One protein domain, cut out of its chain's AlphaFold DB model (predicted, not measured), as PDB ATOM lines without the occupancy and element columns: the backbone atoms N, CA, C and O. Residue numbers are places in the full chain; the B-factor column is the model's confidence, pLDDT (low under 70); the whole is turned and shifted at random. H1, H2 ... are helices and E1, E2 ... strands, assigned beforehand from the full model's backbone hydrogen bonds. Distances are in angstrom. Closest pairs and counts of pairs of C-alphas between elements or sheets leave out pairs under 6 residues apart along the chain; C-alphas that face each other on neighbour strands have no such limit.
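This is residues 143 to 336 of the 341 residues of an uncharacterized protein of Blautia wexlerae (UniProt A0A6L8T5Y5). A strongly twisted sheet of eight strands curls round helix H6, with H4 touching H6 on the same face and the long helix H7 covering part of the opposite face. H1, H2 and H3 gather at the E1 end, where H2 packs on E1, and H5 follows E4 off the sheet. The printed part has 194 residues with seven named helices and eight named strands, in the order H1 H2 H3 H4 E1 E2 E3 E4 H5 E5 H6 E6 E7 E8 H7; the class is mixed, helices and strands. The sheet is branched and mixed: E3 and E6 are parallel, the other neighbour pairs antiparallel. The whole is compact, with a radius of gyration of the C-alphas of 17.3 A, and spans 52 by 38 by 31 A.

Look first at E3, residues 215 to 222, with three neighbours. E2, residues 205 to 210, lies on one side (N 208 to O 220, 2.8 A), and E4, residues 227 to 233, on the other side (N 230 to O 219, 2.9 A). E6, residues 281 to 287, is its parallel neighbour, with N 216 and O 281 3.0 A apart. Edge strand E1, residues 195 to 200, is the antiparallel neighbour of E2, with N 198 and O 207 2.9 A apart; edge strand E5, residues 252 to 259, is the antiparallel neighbour of E4, with N 231 and O 254 2.8 A apart. E7, residues 290 to 294, pairs with E6 (N 284 to O 292, 2.8 A) and with edge strand E8, residues 304 to 306 (N 291 to O 305, 3.0 A). E1 E2 E3 E4 and E6 E7 E8 are meanders, runs of hairpins in which each strand is the antiparallel neighbour of the one before. The sheet curls round H6, residues 262 to 273. H4, residues 182 to 191, touches H6 at the C-alphas of Leu 187 and Leu 262, 6.5 A, a steep tilt of 47 degrees, the same way. On the opposite face is H7, residues 318 to 334, at a height of 8.8 A over the sheet; its closest C-alphas to E6 are Glu 320 and Leu 286, 4.9 A. H2, residues 153 to 164, is on the sheet, with C-alphas 157 and 197 5.8 A apart; its residues 154 to 159 alone touch H1, residues 143 to 149 (Ser 155 to Leu 148, C-alphas 4.7 A). H3, residues 171 to 180, only grazes the sheet; H5, residues 235 to 241, is not on it. Every O i to N i+4 pair is within hydrogen-bond range in H1, H3, H5, H6 and H7; H2 has 7 of 8 and H4 5 of 6.

Find C-alpha 143 at (183.611, -48.476, 109.622), where H1 begins. E3 starts at C-alpha 215, (189.133, -17.006, 119.047), and runs 20.9 A; E5 runs 21.1 A. H7, 24.8 A, ends at C-alpha 334, (205.941, -12.391, 129.054).

The C-alphas of Asp 170 and Asp 312 are farthest apart, 54.0 A. The printed part has no cut, and E8 to H7 is the long link, 11 residues. The model's pLDDT is under 70 at residues 243 to 249, 307 to 313 and 336.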
ATOM      1  N   ARG A 143     184.314 -49.217 108.576       93.50
ATOM      2  CA  ARG A 143     183.611 -48.476 109.622       93.50
ATOM      3  C   ARG A 143     184.148 -47.052 109.770       93.50
ATOM      4  O   ARG A 143     183.351 -46.129 109.901       93.50
ATOM      5  N   MET A 144     185.467 -46.875 109.788       94.19
ATOM      6  CA  MET A 144     186.085 -45.548 109.844       94.19
ATOM      7  C   MET A 144     185.760 -44.743 108.584       94.19
ATOM      8  O   MET A 144     185.372 -43.582 108.689       94.19
ATOM      9  N   GLU A 145     185.795 -45.377 107.409       92.25
ATOM     10  CA  GLU A 145     185.364 -44.745 106.156       92.25
ATOM     11  C   GLU A 145     183.904 -44.268 106.215       92.25
ATOM     12  O   GLU A 145     183.599 -43.143 105.817       92.25
ATOM     13  N   GLU A 146     182.992 -45.093 106.744       95.25
ATOM     14  CA  GLU A 146     181.580 -44.725 106.916       95.25
ATOM     15  C   GLU A 146     181.413 -43.526 107.865       95.25
ATOM     16  O   GLU A 146     180.608 -42.627 107.598       95.25
ATOM     17  N   ILE A 147     182.189 -43.478 108.954       95.25
ATOM     18  CA  ILE A 147     182.186 -42.353 109.898       95.25
ATOM     19  C   ILE A 147     182.652 -41.069 109.203       95.25
ATOM     20  O   ILE A 147     181.947 -40.064 109.300       95.25
ATOM     21  N   LEU A 148     183.763 -41.103 108.463       92.50
ATOM     22  CA  LEU A 148     184.282 -39.935 107.736       92.50
ATOM     23  C   LEU A 148     183.285 -39.406 106.696       92.50
ATOM     24  O   LEU A 148     183.058 -38.208 106.553       92.50
ATOM     25  N   GLN A 149     182.604 -40.304 105.986       92.31
ATOM     26  CA  GLN A 149     181.609 -39.915 104.982       92.31
ATOM     27  C   GLN A 149     180.313 -39.362 105.594       92.31
ATOM     28  O   GLN A 149     179.501 -38.758 104.886       92.31
ATOM     29  N   SER A 150     180.091 -39.558 106.896       94.38
ATOM     30  CA  SER A 150     178.852 -39.146 107.558       94.38
ATOM     31  C   SER A 150     178.721 -37.629 107.730       94.38
ATOM     32  O   SER A 150     177.597 -37.138 107.874       94.38
ATOM     33  N   GLY A 151     179.840 -36.892 107.773       89.12
ATOM     34  CA  GLY A 151     179.864 -35.469 108.144       89.12
ATOM     35  C   GLY A 151     179.255 -35.193 109.526       89.12
ATOM     36  O   GLY A 151     178.718 -34.113 109.784       89.12
ATOM     37  N   SER A 152     179.225 -36.209 110.392       94.06
ATOM     38  CA  SER A 152     178.706 -36.107 111.751       94.06
ATOM     39  C   SER A 152     179.758 -35.511 112.694       94.06
ATOM     40  O   SER A 152     180.937 -35.513 112.368       94.06
ATOM     41  N   PRO A 153     179.388 -35.090 113.916       95.19
ATOM     42  CA  PRO A 153     180.379 -34.713 114.926       95.19
ATOM     43  C   PRO A 153     181.374 -35.840 115.260       95.19
ATOM     44  O   PRO A 153     182.442 -35.582 115.793       95.19
ATOM     45  N   GLU A 154     181.031 -37.099 114.984       95.50
ATOM     46  CA  GLU A 154     181.976 -38.208 115.125       95.50
ATOM     47  C   GLU A 154     183.031 -38.215 114.003       95.50
ATOM     48  O   GLU A 154     184.159 -38.624 114.263       95.50
ATOM     49  N   SER A 155     182.691 -37.704 112.809       96.19
ATOM     50  CA  SER A 155     183.625 -37.482 111.691       96.19
ATOM     51  C   SER A 155     184.737 -36.528 112.097       96.19
ATOM     52  O   SER A 155     185.892 -36.916 112.043       96.19
ATOM     53  N   ASP A 156     184.393 -35.342 112.612       96.62
ATOM     54  CA  ASP A 156     185.377 -34.335 113.033       96.62
ATOM     55  C   ASP A 156     186.361 -34.889 114.084       96.62
ATOM     56  O   ASP A 156     187.530 -34.528 114.107       96.62
ATOM     57  N   VAL A 157     185.890 -35.771 114.974       96.62
ATOM     58  CA  VAL A 157     186.737 -36.416 115.993       96.62
ATOM     59  C   VAL A 157     187.661 -37.448 115.359       96.62
ATOM     60  O   VAL A 157     188.812 -37.557 115.763       96.62
ATOM     61  N   LEU A 158     187.161 -38.230 114.402       95.88
ATOM     62  CA  LEU A 158     187.981 -39.201 113.688       95.88
ATOM     63  C   LEU A 158     189.026 -38.499 112.809       95.88
ATOM     64  O   LEU A 158     190.166 -38.931 112.809       95.88
ATOM     65  N   GLU A 159     188.670 -37.411 112.125       94.44
ATOM     66  CA  GLU A 159     189.601 -36.595 111.330       94.44
ATOM     67  C   GLU A 159     190.765 -36.074 112.182       94.44
ATOM     68  O   GLU A 159     191.917 -36.303 111.825       94.44
ATOM     69  N   GLU A 160     190.469 -35.480 113.343       95.44
ATOM     70  CA  GLU A 160     191.482 -35.010 114.299       95.44
ATOM     71  C   GLU A 160     192.436 -36.134 114.732       95.44
ATOM     72  O   GLU A 160     193.655 -35.980 114.725       95.44
ATOM     73  N   LEU A 161     191.890 -37.296 115.098       94.88
ATOM     74  CA  LEU A 161     192.714 -38.423 115.534       94.88
ATOM     75  C   LEU A 161     193.554 -38.980 114.381       94.88
ATOM     76  O   LEU A 161     194.715 -39.315 114.570       94.88
ATOM     77  N   LEU A 162     193.006 -39.066 113.174       91.88
ATOM     78  CA  LEU A 162     193.758 -39.530 112.013       91.88
ATOM     79  C   LEU A 162     194.904 -38.578 111.648       91.88
ATOM     80  O   LEU A 162     195.962 -39.054 111.237       91.88
ATOM     81  N   GLU A 163     194.725 -37.268 111.835       87.88
ATOM     82  CA  GLU A 163     195.791 -36.278 111.665       87.88
ATOM     83  C   GLU A 163     196.910 -36.479 112.695       87.88
ATOM     84  O   GLU A 163     198.077 -36.601 112.318       87.88
ATOM     85  N   VAL A 164     196.561 -36.604 113.979       88.44
ATOM     86  CA  VAL A 164     197.543 -36.767 115.062       88.44
ATOM     87  C   VAL A 164     198.302 -38.090 114.978       88.44
ATOM     88  O   VAL A 164     199.513 -38.133 115.187       88.44
ATOM     89  N   PHE A 165     197.608 -39.174 114.646       85.81
ATOM     90  CA  PHE A 165     198.209 -40.502 114.545       85.81
ATOM     91  C   PHE A 165     198.855 -40.751 113.173       85.81
ATOM     92  O   PHE A 165     199.306 -41.860 112.904       85.81
ATOM     93  N   TYR A 166     198.922 -39.744 112.290       80.69
ATOM     94  CA  TYR A 166     199.447 -39.875 110.922       80.69
ATOM     95  C   TYR A 166     198.815 -41.048 110.146       80.69
ATOM     96  O   TYR A 166     199.458 -41.686 109.313       80.69
ATOM     97  N   GLY A 167     197.549 -41.338 110.445       75.62
ATOM     98  CA  GLY A 167     196.789 -42.462 109.911       75.62
ATOM     99  C   GLY A 167     197.055 -43.838 110.526       75.62
ATOM    100  O   GLY A 167     196.350 -44.776 110.164       75.62
ATOM    101  N   ASP A 168     197.982 -43.960 111.476       83.62
ATOM    102  CA  ASP A 168     198.249 -45.183 112.246       83.62
ATOM    103  C   ASP A 168     197.304 -45.274 113.460       83.62
ATOM    104  O   ASP A 168     197.726 -45.207 114.612       83.62
ATOM    105  N   LEU A 169     195.994 -45.327 113.191       88.81
ATOM    106  CA  LEU A 169     194.940 -45.445 114.203       88.81
ATOM    107  C   LEU A 169     194.064 -46.657 113.898       88.81
ATOM    108  O   LEU A 169     193.360 -46.678 112.884       88.81
ATOM    109  N   ASP A 170     194.036 -47.636 114.801       90.19
ATOM    110  CA  ASP A 170     193.191 -48.817 114.627       90.19
ATOM    111  C   ASP A 170     191.785 -48.687 115.266       90.19
ATOM    112  O   ASP A 170     191.472 -47.783 116.049       90.19
ATOM    113  N   ASP A 171     190.881 -49.612 114.914       92.31
ATOM    114  CA  ASP A 171     189.502 -49.659 115.431       92.31
ATOM    115  C   ASP A 171     189.414 -49.794 116.962       92.31
ATOM    116  O   ASP A 171     188.432 -49.339 117.563       92.31
ATOM    117  N   ALA A 172     190.386 -50.460 117.592       94.12
ATOM    118  CA  ALA A 172     190.415 -50.695 119.030       94.12
ATOM    119  C   ALA A 172     190.902 -49.451 119.783       94.12
ATOM    120  O   ALA A 172     190.283 -49.071 120.779       94.12
ATOM    121  N   GLU A 173     191.945 -48.792 119.284       93.19
ATOM    122  CA  GLU A 173     192.451 -47.516 119.789       93.19
ATOM    123  C   GLU A 173     191.384 -46.431 119.670       93.19
ATOM    124  O   GLU A 173     191.023 -45.797 120.665       93.19
ATOM    125  N   TYR A 174     190.767 -46.307 118.492       95.00
ATOM    126  CA  TYR A 174     189.658 -45.383 118.283       95.00
ATOM    127  C   TYR A 174     188.492 -45.648 119.248       95.00
ATOM    128  O   TYR A 174     187.945 -44.723 119.859       95.00
ATOM    129  N   ALA A 175     188.110 -46.917 119.439       95.06
ATOM    130  CA  ALA A 175     187.054 -47.282 120.380       95.06
ATOM    131  C   ALA A 175     187.414 -46.929 121.833       95.06
ATOM    132  O   ALA A 175     186.553 -46.421 122.555       95.06
ATOM    133  N   ALA A 176     188.664 -47.149 122.247       95.00
ATOM    134  CA  ALA A 176     189.140 -46.823 123.589       95.00
ATOM    135  C   ALA A 176     189.134 -45.307 123.845       95.00
ATOM    136  O   ALA A 176     188.617 -44.856 124.872       95.00
ATOM    137  N   ILE A 177     189.624 -44.507 122.892       94.31
ATOM    138  CA  ILE A 177     189.589 -43.039 122.975       94.31
ATOM    139  C   ILE A 177     188.140 -42.556 123.079       94.31
ATOM    140  O   ILE A 177     187.816 -41.730 123.940       94.31
ATOM    141  N   LYS A 178     187.241 -43.104 122.253       94.44
ATOM    142  CA  LYS A 178     185.815 -42.760 122.268       94.44
ATOM    143  C   LYS A 178     185.148 -43.096 123.603       94.44
ATOM    144  O   LYS A 178     184.382 -42.280 124.122       94.44
ATOM    145  N   GLU A 179     185.426 -44.271 124.164       94.06
ATOM    146  CA  GLU A 179     184.878 -44.706 125.453       94.06
ATOM    147  C   GLU A 179     185.347 -43.790 126.593       94.06
ATOM    148  O   GLU A 179     184.522 -43.276 127.354       94.06
ATOM    149  N   ASN A 180     186.648 -43.493 126.648       93.44
ATOM    150  CA  ASN A 180     187.238 -42.634 127.678       93.44
ATOM    151  C   ASN A 180     186.704 -41.192 127.636       93.44
ATOM    152  O   ASN A 180     186.622 -40.520 128.668       93.44
ATOM    153  N   ASN A 181     186.288 -40.727 126.455       95.44
ATOM    154  CA  ASN A 181     185.874 -39.347 126.220       95.44
ATOM    155  C   ASN A 181     184.369 -39.177 125.970       95.44
ATOM    156  O   ASN A 181     183.933 -38.087 125.602       95.44
ATOM    157  N   GLN A 182     183.538 -40.195 126.223       95.75
ATOM    158  CA  GLN A 182     182.111 -40.182 125.868       95.75
ATOM    159  C   GLN A 182     181.344 -38.937 126.364       95.75
ATOM    160  O   GLN A 182     180.485 -38.400 125.658       95.75
ATOM    161  N   ASN A 183     181.656 -38.443 127.568       96.88
ATOM    162  CA  ASN A 183     181.044 -37.222 128.103       96.88
ATOM    163  C   ASN A 183     181.463 -35.980 127.305       96.88
ATOM    164  O   ASN A 183     180.614 -35.169 126.935       96.88
ATOM    165  N   LEU A 184     182.753 -35.850 126.986       97.69
ATOM    166  CA  LEU A 184     183.263 -34.746 126.175       97.69
ATOM    167  C   LEU A 184     182.666 -34.772 124.762       97.69
ATOM    168  O   LEU A 184     182.227 -33.739 124.266       97.69
ATOM    169  N   LEU A 185     182.541 -35.959 124.163       96.88
ATOM    170  CA  LEU A 185     181.907 -36.147 122.855       96.88
ATOM    171  C   LEU A 185     180.408 -35.808 122.870       96.88
ATOM    172  O   LEU A 185     179.879 -35.255 121.908       96.88
ATOM    173  N   SER A 186     179.720 -36.065 123.984       96.69
ATOM    174  CA  SER A 186     178.321 -35.648 124.164       96.69
ATOM    175  C   SER A 186     178.187 -34.122 124.211       96.69
ATOM    176  O   SER A 186     177.279 -33.557 123.603       96.69
ATOM    177  N   LEU A 187     179.117 -33.434 124.884       98.44
ATOM    178  CA  LEU A 187     179.200 -31.973 124.848       98.44
ATOM    179  C   LEU A 187     179.522 -31.461 123.443       98.44
ATOM    180  O   LEU A 187     178.913 -30.487 122.994       98.44
ATOM    181  N   TYR A 188     180.421 -32.134 122.728       98.38
ATOM    182  CA  TYR A 188     180.768 -31.782 121.359       98.38
ATOM    183  C   TYR A 188     179.564 -31.858 120.415       98.38
ATOM    184  O   TYR A 188     179.288 -30.914 119.676       98.38
ATOM    185  N   ALA A 189     178.762 -32.918 120.510       97.25
ATOM    186  CA  ALA A 189     177.552 -33.072 119.705       97.25
ATOM    187  C   ALA A 189     176.558 -31.898 119.863       97.25
ATOM    188  O   ALA A 189     175.853 -31.559 118.913       97.25
ATOM    189  N   GLU A 190     176.519 -31.238 121.029       97.62
ATOM    190  CA  GLU A 190     175.673 -30.059 121.276       97.62
ATOM    191  C   GLU A 190     176.344 -28.714 120.934       97.62
ATOM    192  O   GLU A 190     175.666 -27.680 120.893       97.62
ATOM    193  N   THR A 191     177.658 -28.701 120.697       97.81
ATOM    194  CA  THR A 191     178.469 -27.476 120.558       97.81
ATOM    195  C   THR A 191     179.296 -27.400 119.268       97.81
ATOM    196  O   THR A 191     179.903 -26.363 119.008       97.81
ATOM    197  N   ASN A 192     179.249 -28.427 118.407       96.50
ATOM    198  CA  ASN A 192     180.039 -28.554 117.170       96.50
ATOM    199  C   ASN A 192     179.971 -27.349 116.225       96.50
ATOM    200  O   ASN A 192     180.903 -27.114 115.470       96.50
ATOM    201  N   LYS A 193     178.918 -26.529 116.282       95.62
ATOM    202  CA  LYS A 193     178.796 -25.322 115.450       95.62
ATOM    203  C   LYS A 193     179.837 -24.246 115.762       95.62
ATOM    204  O   LYS A 193     180.043 -23.367 114.933       95.62
ATOM    205  N   TYR A 194     180.419 -24.269 116.958       96.50
ATOM    206  CA  TYR A 194     181.348 -23.244 117.443       96.50
ATOM    207  C   TYR A 194     182.519 -23.806 118.261       96.50
ATOM    208  O   TYR A 194     183.384 -23.040 118.679       96.50
ATOM    209  N   MET A 195     182.569 -25.121 118.465       98.06
ATOM    210  CA  MET A 195     183.708 -25.838 119.038       98.06
ATOM    211  C   MET A 195     184.266 -26.840 118.020       98.06
ATOM    212  O   MET A 195     183.551 -27.217 117.086       98.06
ATOM    213  N   LEU A 196     185.500 -27.283 118.244       97.06
ATOM    214  CA  LEU A 196     186.212 -28.338 117.522       97.06
ATOM    215  C   LEU A 196     186.861 -29.316 118.515       97.06
ATOM    216  O   LEU A 196     187.221 -28.880 119.615       97.06
ATOM    217  N   PRO A 197     186.996 -30.608 118.164       97.81
ATOM    218  CA  PRO A 197     187.878 -31.517 118.884       97.81
ATOM    219  C   PRO A 197     189.341 -31.098 118.685       97.81
ATOM    220  O   PRO A 197     189.678 -30.491 117.677       97.81
ATOM    221  N   PHE A 198     190.176 -31.386 119.677       96.19
ATOM    222  CA  PHE A 198     191.625 -31.199 119.628       96.19
ATOM    223  C   PHE A 198     192.278 -32.267 120.498       96.19
ATOM    224  O   PHE A 198     191.969 -32.339 121.693       96.19
ATOM    225  N   TYR A 199     193.135 -33.102 119.926       96.00
ATOM    226  CA  TYR A 199     193.865 -34.134 120.643       96.00
ATOM    227  C   TYR A 199     195.283 -33.648 120.939       96.00
ATOM    228  O   TYR A 199     196.081 -33.404 120.044       96.00
ATOM    229  N   ASP A 200     195.577 -33.486 122.223       92.12
ATOM    230  CA  ASP A 200     196.898 -33.105 122.709       92.12
ATOM    231  C   ASP A 200     197.740 -34.386 122.814       92.12
ATOM    232  O   ASP A 200     197.528 -35.187 123.727       92.12
ATOM    233  N   ASP A 201     198.625 -34.618 121.843       86.19
ATOM    234  CA  ASP A 201     199.458 -35.823 121.727       86.19
ATOM    235  C   ASP A 201     200.551 -35.897 122.804       86.19
ATOM    236  O   ASP A 201     200.924 -36.987 123.243       86.19
ATOM    237  N   GLU A 202     201.016 -34.747 123.302       86.69
ATOM    238  CA  GLU A 202     201.928 -34.676 124.445       86.69
ATOM    239  C   GLU A 202     201.249 -35.103 125.756       86.69
ATOM    240  O   GLU A 202     201.870 -35.755 126.604       86.69
ATOM    241  N   GLU A 203     199.987 -34.704 125.954       88.94
ATOM    242  CA  GLU A 203     199.212 -35.034 127.156       88.94
ATOM    243  C   GLU A 203     198.436 -36.359 127.040       88.94
ATOM    244  O   GLU A 203     198.032 -36.894 128.075       88.94
ATOM    245  N   ASP A 204     198.252 -36.886 125.826       90.00
ATOM    246  CA  ASP A 204     197.365 -38.010 125.492       90.00
ATOM    247  C   ASP A 204     195.903 -37.732 125.912       90.00
ATOM    248  O   ASP A 204     195.228 -38.546 126.552       90.00
ATOM    249  N   VAL A 205     195.418 -36.511 125.636       94.00
ATOM    250  CA  VAL A 205     194.110 -36.020 126.111       94.00
ATOM    251  C   VAL A 205     193.333 -35.296 125.015       94.00
ATOM    252  O   VAL A 205     193.824 -34.367 124.378       94.00
ATOM    253  N   LEU A 206     192.047 -35.641 124.888       97.06
ATOM    254  CA  LEU A 206     191.104 -34.919 124.038       97.06
ATOM    255  C   LEU A 206     190.532 -33.686 124.758       97.06
ATOM    256  O   LEU A 206     190.022 -33.755 125.883       97.06
ATOM    257  N   TYR A 207     190.538 -32.563 124.053       98.00
ATOM    258  CA  TYR A 207     189.934 -31.299 124.440       98.00
ATOM    259  C   TYR A 207     188.908 -30.835 123.400       98.00
ATOM    260  O   TYR A 207     188.845 -31.330 122.279       98.00
ATOM    261  N   LEU A 208     188.096 -29.850 123.789       98.44
ATOM    262  CA  LEU A 208     187.323 -29.015 122.877       98.44
ATOM    263  C   LEU A 208     187.882 -27.595 122.884       98.44
ATOM    264  O   LEU A 208     187.985 -26.970 123.947       98.44
ATOM    265  N   ILE A 209     188.178 -27.076 121.698       97.56
ATOM    266  CA  ILE A 209     188.678 -25.717 121.460       97.56
ATOM    267  C   ILE A 209     187.676 -24.912 120.621       97.56
ATOM    268  O   ILE A 209     186.767 -25.497 120.025       97.56
ATOM    269  N   PRO A 210     187.760 -23.572 120.591       97.25
ATOM    270  CA  PRO A 210     186.932 -22.766 119.699       97.25
ATOM    271  C   PRO A 210     187.116 -23.177 118.237       97.25
ATOM    272  O   PRO A 210     188.237 -23.369 117.784       97.25
ATOM    273  N   ARG A 211     186.012 -23.267 117.486       95.38
ATOM    274  CA  ARG A 211     186.057 -23.522 116.035       95.38
ATOM    275  C   ARG A 211     186.599 -22.330 115.242       95.38
ATOM    276  O   ARG A 211     187.145 -22.499 114.163       95.38
ATOM    277  N   ASP A 212     186.374 -21.123 115.745       94.12
ATOM    278  CA  ASP A 212     186.903 -19.900 115.148       94.12
ATOM    279  C   ASP A 212     188.393 -19.768 115.493       94.12
ATOM    280  O   ASP A 212     188.724 -19.509 116.648       94.12
ATOM    281  N   GLU A 213     189.274 -19.904 114.499       88.75
ATOM    282  CA  GLU A 213     190.734 -19.756 114.644       88.75
ATOM    283  C   GLU A 213     191.159 -18.371 115.165       88.75
ATOM    284  O   GLU A 213     192.246 -18.201 115.729       88.75
ATOM    285  N   GLY A 214     190.308 -17.353 114.994       90.00
ATOM    286  CA  GLY A 214     190.507 -16.032 115.582       90.00
ATOM    287  C   GLY A 214     190.243 -16.006 117.088       90.00
ATOM    288  O   GLY A 214     190.678 -15.088 117.779       90.00
ATOM    289  N   ARG A 215     189.560 -17.003 117.650       93.50
ATOM    290  CA  ARG A 215     189.133 -17.006 119.047       93.50
ATOM    291  C   ARG A 215     190.030 -17.902 119.892       93.50
ATOM    292  O   ARG A 215     189.945 -19.121 119.857       93.50
ATOM    293  N   LEU A 216     190.836 -17.269 120.734       92.94
ATOM    294  CA  LEU A 216     191.828 -17.925 121.589       92.94
ATOM    295  C   LEU A 216     191.441 -17.795 123.066       92.94
ATOM    296  O   LEU A 216     190.541 -17.031 123.414       92.94
ATOM    297  N   GLY A 217     192.163 -18.463 123.969       94.56
ATOM    298  CA  GLY A 217     192.092 -18.173 125.408       94.56
ATOM    299  C   GLY A 217     191.509 -19.275 126.285       94.56
ATOM    300  O   GLY A 217     191.583 -19.155 127.513       94.56
ATOM    301  N   PHE A 218     190.950 -20.342 125.705       97.44
ATOM    302  CA  PHE A 218     190.384 -21.441 126.480       97.44
ATOM    303  C   PHE A 218     190.312 -22.770 125.739       97.44
ATOM    304  O   PHE A 218     190.250 -22.816 124.515       97.44
ATOM    305  N   ARG A 219     190.253 -23.839 126.534       97.94
ATOM    306  CA  ARG A 219     189.905 -25.199 126.114       97.94
ATOM    307  C   ARG A 219     189.033 -25.858 127.182       97.94
ATOM    308  O   ARG A 219     189.035 -25.424 128.342       97.94
ATOM    309  N   VAL A 220     188.279 -26.889 126.816       98.38
ATOM    310  CA  VAL A 220     187.493 -27.703 127.757       98.38
ATOM    311  C   VAL A 220     187.912 -29.157 127.656       98.38
ATOM    312  O   VAL A 220     187.987 -29.690 126.561       98.38
ATOM    313  N   GLY A 221     188.160 -29.798 128.794       97.81
ATOM    314  CA  GLY A 221     188.489 -31.224 128.865       97.81
ATOM    315  C   GLY A 221     187.557 -31.985 129.801       97.81
ATOM    316  O   GLY A 221     186.707 -31.395 130.477       97.81
ATOM    317  N   TRP A 222     187.742 -33.300 129.877       96.81
ATOM    318  CA  TRP A 222     187.034 -34.182 130.803       96.81
ATOM    319  C   TRP A 222     188.028 -34.883 131.729       96.81
ATOM    320  O   TRP A 222     188.965 -35.517 131.268       96.81
ATOM    321  N   ASN A 223     187.829 -34.788 133.047       94.19
ATOM    322  CA  ASN A 223     188.763 -35.366 134.029       94.19
ATOM    323  C   ASN A 223     188.271 -36.681 134.669       94.19
ATOM    324  O   ASN A 223     188.710 -37.041 135.761       94.19
ATOM    325  N   GLY A 224     187.281 -37.342 134.066       92.81
ATOM    326  CA  GLY A 224     186.620 -38.527 134.626       92.81
ATOM    327  C   GLY A 224     185.423 -38.220 135.535       92.81
ATOM    328  O   GLY A 224     184.555 -39.072 135.703       92.81
ATOM    329  N   SER A 225     185.335 -37.008 136.093       93.88
ATOM    330  CA  SER A 225     184.268 -36.614 137.034       93.88
ATOM    331  C   SER A 225     183.453 -35.397 136.592       93.88
ATOM    332  O   SER A 225     182.303 -35.238 137.008       93.88
ATOM    333  N   GLY A 226     184.027 -34.535 135.756       97.00
ATOM    334  CA  GLY A 226     183.381 -33.322 135.285       97.00
ATOM    335  C   GLY A 226     184.103 -32.698 134.097       97.00
ATOM    336  O   GLY A 226     185.268 -32.993 133.816       97.00
ATOM    337  N   TYR A 227     183.383 -31.809 133.418       98.50
ATOM    338  CA  TYR A 227     183.922 -30.925 132.398       98.50
ATOM    339  C   TYR A 227     184.763 -29.855 133.078       98.50
ATOM    340  O   TYR A 227     184.264 -29.135 133.948       98.50
ATOM    341  N   VAL A 228     186.017 -29.724 132.666       98.38
ATOM    342  CA  VAL A 228     186.953 -28.743 133.208       98.38
ATOM    343  C   VAL A 228     187.163 -27.642 132.181       98.38
ATOM    344  O   VAL A 228     187.569 -27.911 131.056       98.38
ATOM    345  N   LEU A 229     186.882 -26.403 132.580       98.62
ATOM    346  CA  LEU A 229     187.145 -25.208 131.786       98.62
ATOM    347  C   LEU A 229     188.529 -24.669 132.136       98.62
ATOM    348  O   LEU A 229     188.789 -24.334 133.299       98.62
ATOM    349  N   TYR A 230     189.385 -24.556 131.128       98.25
ATOM    350  CA  TYR A 230     190.744 -24.055 131.261       98.25
ATOM    351  C   TYR A 230     190.870 -22.666 130.645       98.25
ATOM    352  O   TYR A 230     190.357 -22.412 129.558       98.25
ATOM    353  N   GLN A 231     191.608 -21.784 131.312       96.88
ATOM    354  CA  GLN A 231     192.327 -20.724 130.612       96.88
ATOM    355  C   GLN A 231     193.450 -21.389 129.833       96.88
ATOM    356  O   GLN A 231     194.226 -22.137 130.428       96.88
ATOM    357  N   TYR A 232     193.514 -21.130 128.532       95.12
ATOM    358  CA  TYR A 232     194.499 -21.742 127.655       95.12
ATOM    359  C   TYR A 232     195.081 -20.715 126.695       95.12
ATOM    360  O   TYR A 232     194.343 -20.091 125.936       95.12
ATOM    361  N   LEU A 233     196.397 -20.522 126.747       91.38
ATOM    362  CA  LEU A 233     197.116 -19.732 125.755       91.38
ATOM    363  C   LEU A 233     198.266 -20.563 125.207       91.38
ATOM    364  O   LEU A 233     199.209 -20.880 125.940       91.38
ATOM    365  N   ASP A 234     198.165 -20.882 123.925       87.38
ATOM    366  CA  ASP A 234     199.216 -21.552 123.186       87.38
ATOM    367  C   ASP A 234     200.393 -20.589 122.946       87.38
ATOM    368  O   ASP A 234     200.228 -19.415 122.595       87.38
ATOM    369  N   SER A 235     201.594 -21.078 123.229       82.94
ATOM    370  CA  SER A 235     202.833 -20.308 123.174       82.94
ATOM    371  C   SER A 235     203.207 -19.906 121.747       82.94
ATOM    372  O   SER A 235     203.626 -18.765 121.535       82.94
ATOM    373  N   LEU A 236     203.004 -20.785 120.766       79.81
ATOM    374  CA  LEU A 236     203.255 -20.507 119.354       79.81
ATOM    375  C   LEU A 236     202.232 -19.512 118.818       79.81
ATOM    376  O   LEU A 236     202.598 -18.578 118.106       79.81
ATOM    377  N   ASP A 237     200.969 -19.658 119.212       81.00
ATOM    378  CA  ASP A 237     199.912 -18.712 118.864       81.00
ATOM    379  C   ASP A 237     200.171 -17.308 119.404       81.00
ATOM    380  O   ASP A 237     199.878 -16.319 118.721       81.00
ATOM    381  N   ILE A 238     200.711 -17.212 120.623       81.56
ATOM    382  CA  ILE A 238     201.148 -15.942 121.200       81.56
ATOM    383  C   ILE A 238     202.319 -15.382 120.392       81.56
ATOM    384  O   ILE A 238     202.247 -14.219 119.998       81.56
ATOM    385  N   LEU A 239     203.362 -16.176 120.129       76.75
ATOM    386  CA  LEU A 239     204.574 -15.725 119.434       76.75
ATOM    387  C   LEU A 239     204.278 -15.239 118.012       76.75
ATOM    388  O   LEU A 239     204.667 -14.128 117.661       76.75
ATOM    389  N   LYS A 240     203.518 -16.017 117.229       77.12
ATOM    390  CA  LYS A 240     203.104 -15.661 115.860       77.12
ATOM    391  C   LYS A 240     202.383 -14.315 115.796       77.12
ATOM    392  O   LYS A 240     202.467 -13.616 114.794       77.12
ATOM    393  N   ARG A 241     201.640 -13.962 116.848       74.88
ATOM    394  CA  ARG A 241     200.793 -12.759 116.889       74.88
ATOM    395  C   ARG A 241     201.412 -11.609 117.686       74.88
ATOM    396  O   ARG A 241     200.869 -10.508 117.682       74.88
ATOM    397  N   ASN A 242     202.527 -11.848 118.377       71.62
ATOM    398  CA  ASN A 242     203.190 -10.887 119.252       71.62
ATOM    399  C   ASN A 242     204.715 -11.031 119.122       71.62
ATOM    400  O   ASN A 242     205.390 -11.401 120.081       71.62
ATOM    401  N   GLU A 243     205.254 -10.710 117.944       64.44
ATOM    402  CA  GLU A 243     206.684 -10.852 117.602       64.44
ATOM    403  C   GLU A 243     207.638 -10.109 118.561       64.44
ATOM    404  O   GLU A 243     208.818 -10.432 118.655       64.44
ATOM    405  N   GLU A 244     207.130  -9.117 119.300       65.19
ATOM    406  CA  GLU A 244     207.882  -8.376 120.320       65.19
ATOM    407  C   GLU A 244     208.105  -9.168 121.626       65.19
ATOM    408  O   GLU A 244     208.848  -8.712 122.500       65.19
ATOM    409  N   LEU A 245     207.440 -10.315 121.813       63.88
ATOM    410  CA  LEU A 245     207.544 -11.127 123.026       63.88
ATOM    411  C   LEU A 245     208.685 -12.148 122.928       63.88
ATOM    412  O   LEU A 245     208.960 -12.718 121.878       63.88
ATOM    413  N   GLY A 246     209.349 -12.387 124.063       58.75
ATOM    414  CA  GLY A 246     210.383 -13.415 124.169       58.75
ATOM    415  C   GLY A 246     209.819 -14.830 124.010       58.75
ATOM    416  O   GLY A 246     208.636 -15.061 124.265       58.75
ATOM    417  N   TYR A 247     210.689 -15.768 123.620       58.25
ATOM    418  CA  TYR A 247     210.363 -17.189 123.476       58.25
ATOM    419  C   TYR A 247     209.668 -17.742 124.727       58.25
ATOM    420  O   TYR A 247     210.072 -17.464 125.859       58.25
ATOM    421  N   LEU A 248     208.620 -18.531 124.501       62.75
ATOM    422  CA  LEU A 248     207.823 -19.164 125.537       62.75
ATOM    423  C   LEU A 248     208.090 -20.662 125.554       62.75
ATOM    424  O   LEU A 248     207.769 -21.347 124.595       62.75
ATOM    425  N   GLU A 249     208.622 -21.170 126.667       60.41
ATOM    426  CA  GLU A 249     208.892 -22.606 126.824       60.41
ATOM    427  C   GLU A 249     207.625 -23.452 127.012       60.41
ATOM    428  O   GLU A 249     207.678 -24.664 126.832       60.41
ATOM    429  N   LYS A 250     206.494 -22.856 127.427       76.50
ATOM    430  CA  LYS A 250     205.276 -23.623 127.713       76.50
ATOM    431  C   LYS A 250     203.981 -22.835 127.527       76.50
ATOM    432  O   LYS A 250     203.890 -21.654 127.879       76.50
ATOM    433  N   ASN A 251     202.954 -23.553 127.077       84.94
ATOM    434  CA  ASN A 251     201.567 -23.099 127.028       84.94
ATOM    435  C   ASN A 251     201.059 -22.721 128.431       84.94
ATOM    436  O   ASN A 251     201.366 -23.368 129.440       84.94
ATOM    437  N   HIS A 252     200.255 -21.663 128.518       89.19
ATOM    438  CA  HIS A 252     199.506 -21.384 129.737       89.19
ATOM    439  C   HIS A 252     198.285 -22.290 129.782       89.19
ATOM    440  O   HIS A 252     197.443 -22.199 128.899       89.19
ATOM    441  N   SER A 253     198.159 -23.106 130.826       92.62
ATOM    442  CA  SER A 253     196.965 -23.909 131.076       92.62
ATOM    443  C   SER A 253     196.600 -23.833 132.556       92.62
ATOM    444  O   SER A 253     197.403 -24.182 133.427       92.62
ATOM    445  N   GLN A 254     195.409 -23.322 132.864       94.94
ATOM    446  CA  GLN A 254     194.917 -23.216 134.235       94.94
ATOM    447  C   GLN A 254     193.426 -23.538 134.310       94.94
ATOM    448  O   GLN A 254     192.598 -22.826 133.747       94.94
ATOM    449  N   ALA A 255     193.065 -24.562 135.086       96.56
ATOM    450  CA  ALA A 255     191.668 -24.859 135.388       96.56
ATOM    451  C   ALA A 255     191.034 -23.711 136.190       96.56
ATOM    452  O   ALA A 255     191.543 -23.311 137.243       96.56
ATOM    453  N   VAL A 256     189.905 -23.195 135.704       96.25
ATOM    454  CA  VAL A 256     189.156 -22.101 136.350       96.25
ATOM    455  C   VAL A 256     187.764 -22.510 136.801       96.25
ATOM    456  O   VAL A 256     187.191 -21.877 137.687       96.25
ATOM    457  N   SER A 257     187.207 -23.579 136.237       96.69
ATOM    458  CA  SER A 257     185.943 -24.127 136.710       96.69
ATOM    459  C   SER A 257     185.792 -25.596 136.350       96.69
ATOM    460  O   SER A 257     186.414 -26.077 135.407       96.69
ATOM    461  N   CYS A 258     184.951 -26.298 137.104       97.38
ATOM    462  CA  CYS A 258     184.587 -27.680 136.836       97.38
ATOM    463  C   CYS A 258     183.099 -27.877 137.134       97.38
ATOM    464  O   CYS A 258     182.605 -27.397 138.156       97.38
ATOM    465  N   THR A 259     182.388 -28.567 136.249       97.81
ATOM    466  CA  THR A 259     180.992 -28.965 136.465       97.81
ATOM    467  C   THR A 259     180.744 -30.325 135.832       97.81
ATOM    468  O   THR A 259     181.252 -30.615 134.755       97.81
ATOM    469  N   SER A 260     179.947 -31.173 136.475       97.00
ATOM    470  CA  SER A 260     179.432 -32.399 135.855       97.00
ATOM    471  C   SER A 260     178.153 -32.147 135.044       97.00
ATOM    472  O   SER A 260     177.634 -33.050 134.391       97.00
ATOM    473  N   ASN A 261     177.626 -30.917 135.061       97.69
ATOM    474  CA  ASN A 261     176.389 -30.554 134.387       97.69
ATOM    475  C   ASN A 261     176.650 -30.132 132.934       97.69
ATOM    476  O   ASN A 261     177.102 -29.017 132.661       97.69
ATOM    477  N   LEU A 262     176.278 -31.010 131.998       97.12
ATOM    478  CA  LEU A 262     176.374 -30.785 130.552       97.12
ATOM    479  C   LEU A 262     175.756 -29.445 130.121       97.12
ATOM    480  O   LEU A 262     176.355 -28.695 129.355       97.12
ATOM    481  N   LYS A 263     174.572 -29.109 130.649       97.00
ATOM    482  CA  LYS A 263     173.846 -27.889 130.269       97.00
ATOM    483  C   LYS A 263     174.580 -26.624 130.711       97.00
ATOM    484  O   LYS A 263     174.568 -25.636 129.983       97.00
ATOM    485  N   GLU A 264     175.195 -26.646 131.891       97.31
ATOM    486  CA  GLU A 264     175.982 -25.512 132.389       97.31
ATOM    487  C   GLU A 264     177.230 -25.294 131.541       97.31
ATOM    488  O   GLU A 264     177.474 -24.167 131.112       97.31
ATOM    489  N   MET A 265     177.975 -26.364 131.241       98.25
ATOM    490  CA  MET A 265     179.165 -26.250 130.397       98.25
ATOM    491  C   MET A 265     178.803 -25.786 128.983       98.25
ATOM    492  O   MET A 265     179.410 -24.858 128.462       98.25
ATOM    493  N   ARG A 266     177.750 -26.347 128.384       97.88
ATOM    494  CA  ARG A 266     177.256 -25.922 127.070       97.88
ATOM    495  C   ARG A 266     176.865 -24.445 127.036       97.88
ATOM    496  O   ARG A 266     177.206 -23.747 126.088       97.88
ATOM    497  N   ASN A 267     176.151 -23.955 128.049       96.62
ATOM    498  CA  ASN A 267     175.782 -22.540 128.124       96.62
ATOM    499  C   ASN A 267     177.022 -21.639 128.251       96.62
ATOM    500  O   ASN A 267     177.078 -20.587 127.614       96.62
ATOM    501  N   CYS A 268     178.024 -22.075 129.020       97.25
ATOM    502  CA  CYS A 268     179.312 -21.396 129.101       97.25
ATOM    503  C   CYS A 268     179.991 -21.330 127.724       97.25
ATOM    504  O   CYS A 268     180.337 -20.246 127.263       97.25
ATOM    505  N   LEU A 269     180.095 -22.459 127.019       97.75
ATOM    506  CA  LEU A 269     180.695 -22.515 125.685       97.75
ATOM    507  C   LEU A 269     179.942 -21.657 124.666       97.75
ATOM    508  O   LEU A 269     180.567 -20.948 123.885       97.75
ATOM    509  N   TRP A 270     178.612 -21.634 124.720       96.00
ATOM    510  CA  TRP A 270     177.810 -20.743 123.884       96.00
ATOM    511  C   TRP A 270     178.170 -19.269 124.120       96.00
ATOM    512  O   TRP A 270     178.377 -18.517 123.171       96.00
ATOM    513  N   MET A 271     178.301 -18.854 125.385       94.12
ATOM    514  CA  MET A 271     178.696 -17.487 125.746       94.12
ATOM    515  C   MET A 271     180.109 -17.142 125.249       94.12
ATOM    516  O   MET A 271     180.342 -16.009 124.812       94.12
ATOM    517  N   LEU A 272     181.038 -18.097 125.336       95.69
ATOM    518  CA  LEU A 272     182.443 -17.899 124.993       95.69
ATOM    519  C   LEU A 272     182.717 -17.982 123.489       95.69
ATOM    520  O   LEU A 272     183.581 -17.252 123.028       95.69
ATOM    521  N   ALA A 273     182.017 -18.832 122.730       96.19
ATOM    522  CA  ALA A 273     182.424 -19.230 121.377       96.19
ATOM    523  C   ALA A 273     181.389 -18.998 120.273       96.19
ATOM    524  O   ALA A 273     181.760 -18.991 119.105       96.19
ATOM    525  N   ASN A 274     180.098 -18.824 120.587       92.31
ATOM    526  CA  ASN A 274     179.039 -18.778 119.568       92.31
ATOM    527  C   ASN A 274     178.963 -17.415 118.841       92.31
ATOM    528  O   ASN A 274     177.906 -16.781 118.777       92.31
ATOM    529  N   ARG A 275     180.103 -16.937 118.335       89.12
ATOM    530  CA  ARG A 275     180.258 -15.767 117.466       89.12
ATOM    531  C   ARG A 275     181.616 -15.814 116.760       89.12
ATOM    532  O   ARG A 275     182.629 -16.069 117.405       89.12
ATOM    533  N   TYR A 276     181.607 -15.510 115.467       85.06
ATOM    534  CA  TYR A 276     182.821 -15.367 114.667       85.06
ATOM    535  C   TYR A 276     183.481 -14.013 114.909       85.06
ATOM    536  O   TYR A 276     182.804 -13.010 115.158       85.06
ATOM    537  N   THR A 277     184.803 -13.998 114.816       86.12
ATOM    538  CA  THR A 277     185.649 -12.820 114.955       86.12
ATOM    539  C   THR A 277     186.346 -12.514 113.634       86.12
ATOM    540  O   THR A 277     186.810 -13.408 112.941       86.12
ATOM    541  N   GLU A 278     186.391 -11.236 113.246       84.06
ATOM    542  CA  GLU A 278     187.135 -10.806 112.046       84.06
ATOM    543  C   GLU A 278     188.640 -10.668 112.315       84.06
ATOM    544  O   GLU A 278     189.451 -10.687 111.393       84.06
ATOM    545  N   GLN A 279     189.010 -10.486 113.582       86.69
ATOM    546  CA  GLN A 279     190.383 -10.349 114.049       86.69
ATOM    547  C   GLN A 279     190.601 -11.268 115.247       86.69
ATOM    548  O   GLN A 279     189.632 -11.542 115.958       86.69
ATOM    549  N   PRO A 280     191.849 -11.686 115.520       88.56
ATOM    550  CA  PRO A 280     192.142 -12.488 116.693       88.56
ATOM    551  C   PRO A 280     191.699 -11.815 117.998       88.56
ATOM    552  O   PRO A 280     191.975 -10.637 118.237       88.56
ATOM    553  N   VAL A 281     191.025 -12.575 118.857       92.38
ATOM    554  CA  VAL A 281     190.509 -12.139 120.153       92.38
ATOM    555  C   VAL A 281     190.784 -13.206 121.208       92.38
ATOM    556  O   VAL A 281     190.374 -14.362 121.092       92.38
ATOM    557  N   TYR A 282     191.405 -12.786 122.306       92.75
ATOM    558  CA  TYR A 282     191.599 -13.601 123.497       92.75
ATOM    559  C   TYR A 282     190.343 -13.555 124.365       92.75
ATOM    560  O   TYR A 282     190.077 -12.554 125.025       92.75
ATOM    561  N   THR A 283     189.585 -14.645 124.386       94.75
ATOM    562  CA  THR A 283     188.401 -14.848 125.228       94.75
ATOM    563  C   THR A 283     188.767 -15.752 126.396       94.75
ATOM    564  O   THR A 283     188.721 -16.973 126.300       94.75
ATOM    565  N   VAL A 284     189.156 -15.162 127.523       95.81
ATOM    566  CA  VAL A 284     189.709 -15.909 128.657       95.81
ATOM    567  C   VAL A 284     188.651 -16.092 129.754       95.81
ATOM    568  O   VAL A 284     188.202 -15.102 130.344       95.81
ATOM    569  N   PRO A 285     188.244 -17.327 130.085       96.75
ATOM    570  CA  PRO A 285     187.245 -17.589 131.108       96.75
ATOM    571  C   PRO A 285     187.792 -17.310 132.506       96.75
ATOM    572  O   PRO A 285     188.943 -17.592 132.827       96.75
ATOM    573  N   LEU A 286     186.938 -16.775 133.372       95.50
ATOM    574  CA  LEU A 286     187.203 -16.572 134.799       95.50
ATOM    575  C   LEU A 286     186.377 -17.539 135.660       95.50
ATOM    576  O   LEU A 286     186.769 -17.866 136.777       95.50
ATOM    577  N   SER A 287     185.235 -17.980 135.136       95.25
ATOM    578  CA  SER A 287     184.353 -19.017 135.672       95.25
ATOM    579  C   SER A 287     183.422 -19.501 134.551       95.25
ATOM    580  O   SER A 287     183.512 -19.025 133.421       95.25
ATOM    581  N   LEU A 288     182.454 -20.372 134.862       95.62
ATOM    582  CA  LEU A 288     181.386 -20.720 133.911       95.62
ATOM    583  C   LEU A 288     180.514 -19.519 133.494       95.62
ATOM    584  O   LEU A 288     179.802 -19.605 132.498       95.62
ATOM    585  N   LYS A 289     180.551 -18.408 134.245       93.50
ATOM    586  CA  LYS A 289     179.635 -17.262 134.096       93.50
ATOM    587  C   LYS A 289     180.335 -15.931 133.843       93.50
ATOM    588  O   LYS A 289     179.679 -14.886 133.843       93.50
ATOM    589  N   ALA A 290     181.659 -15.921 133.749       92.75
ATOM    590  CA  ALA A 290     182.439 -14.701 133.587       92.75
ATOM    591  C   ALA A 290     183.675 -14.972 132.741       92.75
ATOM    592  O   ALA A 290     184.306 -16.019 132.875       92.75
ATOM    593  N   TYR A 291     184.040 -14.004 131.912       94.38
ATOM    594  CA  TYR A 291     185.233 -14.040 131.077       94.38
ATOM    595  C   TYR A 291     185.779 -12.630 130.877       94.38
ATOM    596  O   TYR A 291     185.156 -11.643 131.255       94.38
ATOM    597  N   THR A 292     186.965 -12.523 130.308       92.50
ATOM    598  CA  THR A 292     187.551 -11.272 129.827       92.50
ATOM    599  C   THR A 292     187.857 -11.451 128.349       92.50
ATOM    600  O   THR A 292     188.192 -12.557 127.926       92.50
ATOM    601  N   GLU A 293     187.669 -10.404 127.558       91.69
ATOM    602  CA  GLU A 293     187.823 -10.471 126.107       91.69
ATOM    603  C   GLU A 293     188.600  -9.252 125.612       91.69
ATOM    604  O   GLU A 293     188.257  -8.124 125.964       91.69
ATOM    605  N   SER A 294     189.658  -9.478 124.833       90.69
ATOM    606  CA  SER A 294     190.470  -8.410 124.241       90.69
ATOM    607  C   SER A 294     191.209  -8.904 122.999       90.69
ATOM    608  O   SER A 294     191.651 -10.050 122.959       90.69
ATOM    609  N   ALA A 295     191.381  -8.032 122.005       88.88
ATOM    610  CA  ALA A 295     192.301  -8.261 120.885       88.88
ATOM    611  C   ALA A 295     193.768  -8.005 121.284       88.88
ATOM    612  O   ALA A 295     194.684  -8.588 120.716       88.88
ATOM    613  N   ASP A 296     193.993  -7.157 122.292       87.62
ATOM    614  CA  ASP A 296     195.316  -6.911 122.857       87.62
ATOM    615  C   ASP A 296     195.559  -7.855 124.041       87.62
ATOM    616  O   ASP A 296     194.866  -7.772 125.066       87.62
ATOM    617  N   LEU A 297     196.570  -8.722 123.914       85.00
ATOM    618  CA  LEU A 297     197.007  -9.637 124.968       85.00
ATOM    619  C   LEU A 297     197.322  -8.884 126.271       85.00
ATOM    620  O   LEU A 297     197.088  -9.405 127.358       85.00
ATOM    621  N   LYS A 298     197.811  -7.640 126.190       82.69
ATOM    622  CA  LYS A 298     198.188  -6.809 127.348       82.69
ATOM    623  C   LYS A 298     196.983  -6.403 128.199       82.69
ATOM    624  O   LYS A 298     197.135  -6.148 129.396       82.69
ATOM    625  N   GLU A 299     195.800  -6.381 127.597       85.06
ATOM    626  CA  GLU A 299     194.563  -5.971 128.253       85.06
ATOM    627  C   GLU A 299     193.748  -7.154 128.795       85.06
ATOM    628  O   GLU A 299     192.809  -6.938 129.560       85.06
ATOM    629  N   ILE A 300     194.123  -8.412 128.516       85.31
ATOM    630  CA  ILE A 300     193.376  -9.563 129.049       85.31
ATOM    631  C   ILE A 300     193.382  -9.558 130.585       85.31
ATOM    632  O   ILE A 300     194.396  -9.337 131.253       85.31
ATOM    633  N   GLY A 301     192.207  -9.777 131.173       74.75
ATOM    634  CA  GLY A 301     191.956  -9.576 132.602       74.75
ATOM    635  C   GLY A 301     191.402  -8.188 132.940       74.75
ATOM    636  O   GLY A 301     191.258  -7.873 134.131       74.75
ATOM    637  N   LYS A 302     191.095  -7.362 131.925       77.81
ATOM    638  CA  LYS A 302     190.342  -6.100 131.991       77.81
ATOM    639  C   LYS A 302     189.558  -5.874 130.673       77.81
ATOM    640  O   LYS A 302     190.099  -6.138 129.613       77.81
ATOM    641  N   PRO A 303     188.344  -5.296 130.695       72.69
ATOM    642  CA  PRO A 303     187.295  -5.500 131.691       72.69
ATOM    643  C   PRO A 303     186.779  -6.955 131.678       72.69
ATOM    644  O   PRO A 303     187.157  -7.769 130.833       72.69
ATOM    645  N   ALA A 304     185.935  -7.293 132.655       71.06
ATOM    646  CA  ALA A 304     185.243  -8.577 132.688       71.06
ATOM    647  C   ALA A 304     183.843  -8.455 132.074       71.06
ATOM    648  O   ALA A 304     183.126  -7.489 132.336       71.06
ATOM    649  N   THR A 305     183.463  -9.473 131.314       75.00
ATOM    650  CA  THR A 305     182.143  -9.680 130.723       75.00
ATOM    651  C   THR A 305     181.443 -10.825 131.459       75.00
ATOM    652  O   THR A 305     182.081 -11.780 131.909       75.00
ATOM    653  N   PHE A 306     180.121 -10.731 131.609       75.12
ATOM    654  CA  PHE A 306     179.311 -11.666 132.391       75.12
ATOM    655  C   PHE A 306     178.226 -12.336 131.541       75.12
ATOM    656  O   PHE A 306     177.774 -11.775 130.544       75.12
ATOM    657  N   GLU A 307     177.787 -13.521 131.965       69.19
ATOM    658  CA  GLU A 307     176.632 -14.219 131.392       69.19
ATOM    659  C   GLU A 307     175.347 -13.370 131.526       69.19
ATOM    660  O   GLU A 307     174.936 -13.062 132.640       69.19
ATOM    661  N   PHE A 308     174.731 -13.010 130.389       60.06
ATOM    662  CA  PHE A 308     173.343 -12.535 130.194       60.06
ATOM    663  C   PHE A 308     172.696 -11.590 131.238       60.06
ATOM    664  O   PHE A 308     171.470 -11.550 131.347       60.06
ATOM    665  N   GLU A 309     173.460 -10.768 131.954       53.31
ATOM    666  CA  GLU A 309     172.916  -9.713 132.815       53.31
ATOM    667  C   GLU A 309     173.300  -8.325 132.298       53.31
ATOM    668  O   GLU A 309     174.441  -8.074 131.909       53.31
ATOM    669  N   SER A 310     172.331  -7.402 132.317       51.16
ATOM    670  CA  SER A 310     172.563  -5.979 132.077       51.16
ATOM    671  C   SER A 310     173.634  -5.484 133.051       51.16
ATOM    672  O   SER A 310     173.426  -5.466 134.266       51.16
ATOM    673  N   THR A 311     174.768  -5.118 132.475       53.34
ATOM    674  CA  THR A 311     176.124  -4.871 132.990       53.34
ATOM    675  C   THR A 311     176.321  -3.995 134.236       53.34
ATOM    676  O   THR A 311     177.463  -3.763 134.617       53.34
ATOM    677  N   ASP A 312     175.287  -3.537 134.939       52.69
ATOM    678  CA  ASP A 312     175.457  -2.432 135.893       52.69
ATOM    679  C   ASP A 312     175.680  -2.831 137.362       52.69
ATOM    680  O   ASP A 312     175.909  -1.950 138.192       52.69
ATOM    681  N   ARG A 313     175.613  -4.119 137.749       60.62
ATOM    682  CA  ARG A 313     175.679  -4.487 139.191       60.62
ATOM    683  C   ARG A 313     176.500  -5.706 139.583       60.62
ATOM    684  O   ARG A 313     176.767  -5.867 140.777       60.62
ATOM    685  N   ARG A 314     176.903  -6.565 138.649       79.50
ATOM    686  CA  ARG A 314     177.672  -7.754 139.017       79.50
ATOM    687  C   ARG A 314     179.142  -7.398 139.231       79.50
ATOM    688  O   ARG A 314     179.778  -6.768 138.394       79.50
ATOM    689  N   VAL A 315     179.685  -7.840 140.360       83.19
ATOM    690  CA  VAL A 315     181.116  -7.761 140.675       83.19
ATOM    691  C   VAL A 315     181.691  -9.173 140.631       83.19
ATOM    692  O   VAL A 315     181.015 -10.124 141.022       83.19
ATOM    693  N   LEU A 316     182.938  -9.303 140.173       87.19
ATOM    694  CA  LEU A 316     183.664 -10.573 140.180       87.19
ATOM    695  C   LEU A 316     183.697 -11.185 141.586       87.19
ATOM    696  O   LEU A 316     183.970 -10.478 142.569       87.19
ATOM    697  N   THR A 317     183.482 -12.498 141.669       91.12
ATOM    698  CA  THR A 317     183.718 -13.255 142.904       91.12
ATOM    699  C   THR A 317     185.204 -13.247 143.272       91.12
ATOM    700  O   THR A 317     186.065 -12.814 142.501       91.12
ATOM    701  N   THR A 318     185.534 -13.718 144.473       93.06
ATOM    702  CA  THR A 318     186.930 -13.845 144.915       93.06
ATOM    703  C   THR A 318     187.733 -14.747 143.973       93.06
ATOM    704  O   THR A 318     188.863 -14.425 143.610       93.06
ATOM    705  N   GLU A 319     187.131 -15.845 143.530       92.94
ATOM    706  CA  GLU A 319     187.717 -16.836 142.631       92.94
ATOM    707  C   GLU A 319     187.915 -16.256 141.228       92.94
ATOM    708  O   GLU A 319     188.995 -16.392 140.657       92.94
ATOM    709  N   GLU A 320     186.927 -15.522 140.711       94.38
ATOM    710  CA  GLU A 320     187.017 -14.858 139.407       94.38
ATOM    711  C   GLU A 320     188.080 -13.752 139.400       94.38
ATOM    712  O   GLU A 320     188.833 -13.615 138.435       94.38
ATOM    713  N   LYS A 321     188.202 -12.987 140.496       92.62
ATOM    714  CA  LYS A 321     189.293 -12.011 140.667       92.62
ATOM    715  C   LYS A 321     190.649 -12.699 140.675       92.62
ATOM    716  O   LYS A 321     191.566 -12.226 140.011       92.62
ATOM    717  N   LYS A 322     190.770 -13.827 141.382       93.75
ATOM    718  CA  LYS A 322     192.006 -14.613 141.430       93.75
ATOM    719  C   LYS A 322     192.380 -15.156 140.048       93.75
ATOM    720  O   LYS A 322     193.549 -15.078 139.680       93.75
ATOM    721  N   ALA A 323     191.413 -15.651 139.277       93.75
ATOM    722  CA  ALA A 323     191.625 -16.087 137.895       93.75
ATOM    723  C   ALA A 323     192.080 -14.920 136.996       93.75
ATOM    724  O   ALA A 323     193.066 -15.044 136.271       93.75
ATOM    725  N   ALA A 324     191.439 -13.750 137.106       92.88
ATOM    726  CA  ALA A 324     191.809 -12.554 136.340       92.88
ATOM    727  C   ALA A 324     193.190 -11.996 136.734       92.88
ATOM    728  O   ALA A 324     193.940 -11.481 135.909       92.88
ATOM    729  N   GLU A 325     193.560 -12.066 138.010       92.06
ATOM    730  CA  GLU A 325     194.902 -11.712 138.480       92.06
ATOM    731  C   GLU A 325     195.963 -12.714 138.025       92.06
ATOM    732  O   GLU A 325     197.075 -12.300 137.695       92.06
ATOM    733  N   GLY A 326     195.624 -14.005 137.983       91.19
ATOM    734  CA  GLY A 326     196.494 -15.073 137.498       91.19
ATOM    735  C   GLY A 326     196.935 -14.833 136.058       91.19
ATOM    736  O   GLY A 326     198.138 -14.728 135.802       91.19
ATOM    737  N   ILE A 327     195.971 -14.636 135.154       90.38
ATOM    738  CA  ILE A 327     196.266 -14.403 133.737       90.38
ATOM    739  C   ILE A 327     197.031 -13.089 133.513       90.38
ATOM    740  O   ILE A 327     198.026 -13.068 132.791       90.38
ATOM    741  N   ARG A 328     196.679 -12.010 134.229       89.69
ATOM    742  CA  ARG A 328     197.423 -10.735 134.161       89.69
ATOM    743  C   ARG A 328     198.869 -10.885 134.604       89.69
ATOM    744  O   ARG A 328     199.766 -10.282 134.020       89.69
ATOM    745  N   ARG A 329     199.114 -11.681 135.648       88.62
ATOM    746  CA  ARG A 329     200.475 -11.957 136.116       88.62
ATOM    747  C   ARG A 329     201.252 -12.776 135.091       88.62
ATOM    748  O   ARG A 329     202.433 -12.506 134.915       88.62
ATOM    749  N   TYR A 330     200.610 -13.748 134.441       87.31
ATOM    750  CA  TYR A 330     201.223 -14.516 133.360       87.31
ATOM    751  C   TYR A 330     201.653 -13.598 132.209       87.31
ATOM    752  O   TYR A 330     202.847 -13.514 131.936       87.31
ATOM    753  N   VAL A 331     200.733 -12.808 131.644       86.06
ATOM    754  CA  VAL A 331     201.046 -11.861 130.556       86.06
ATOM    755  C   VAL A 331     202.107 -10.842 130.968       86.06
ATOM    756  O   VAL A 331     203.038 -10.565 130.216       86.06
ATOM    757  N   GLY A 332     202.027 -10.320 132.194       83.50
ATOM    758  CA  GLY A 332     203.020  -9.383 132.714       83.50
ATOM    759  C   GLY A 332     204.433  -9.969 132.845       83.50
ATOM    760  O   GLY A 332     205.396  -9.202 132.860       83.50
ATOM    761  N   ARG A 333     204.590 -11.300 132.940       81.06
ATOM    762  CA  ARG A 333     205.909 -11.960 132.885       81.06
ATOM    763  C   ARG A 333     206.436 -12.066 131.457       81.06
ATOM    764  O   ARG A 333     207.628 -11.842 131.265       81.06
ATOM    765  N   LEU A 334     205.566 -12.325 130.476       78.00
ATOM    766  CA  LEU A 334     205.941 -12.391 129.054       78.00
ATOM    767  C   LEU A 334     206.636 -11.107 128.602       78.00
ATOM    768  O   LEU A 334     207.698 -11.130 127.992       78.00
ATOM    769  N   GLN A 335     206.068  -9.970 128.999       71.00
ATOM    770  CA  GLN A 335     206.566  -8.641 128.644       71.00
ATOM    771  C   GLN A 335     207.934  -8.307 129.248       71.00
ATOM    772  O   GLN A 335     208.622  -7.416 128.760       71.00
ATOM    773  N   LYS A 336     208.324  -8.973 130.341       66.69
ATOM    774  CA  LYS A 336     209.578  -8.691 131.054       66.69
ATOM    775  C   LYS A 336     210.752  -9.542 130.569       66.69
ATOM    776  O   LYS A 336     211.834  -9.410 131.131       66.69
TER     777      LYS A 336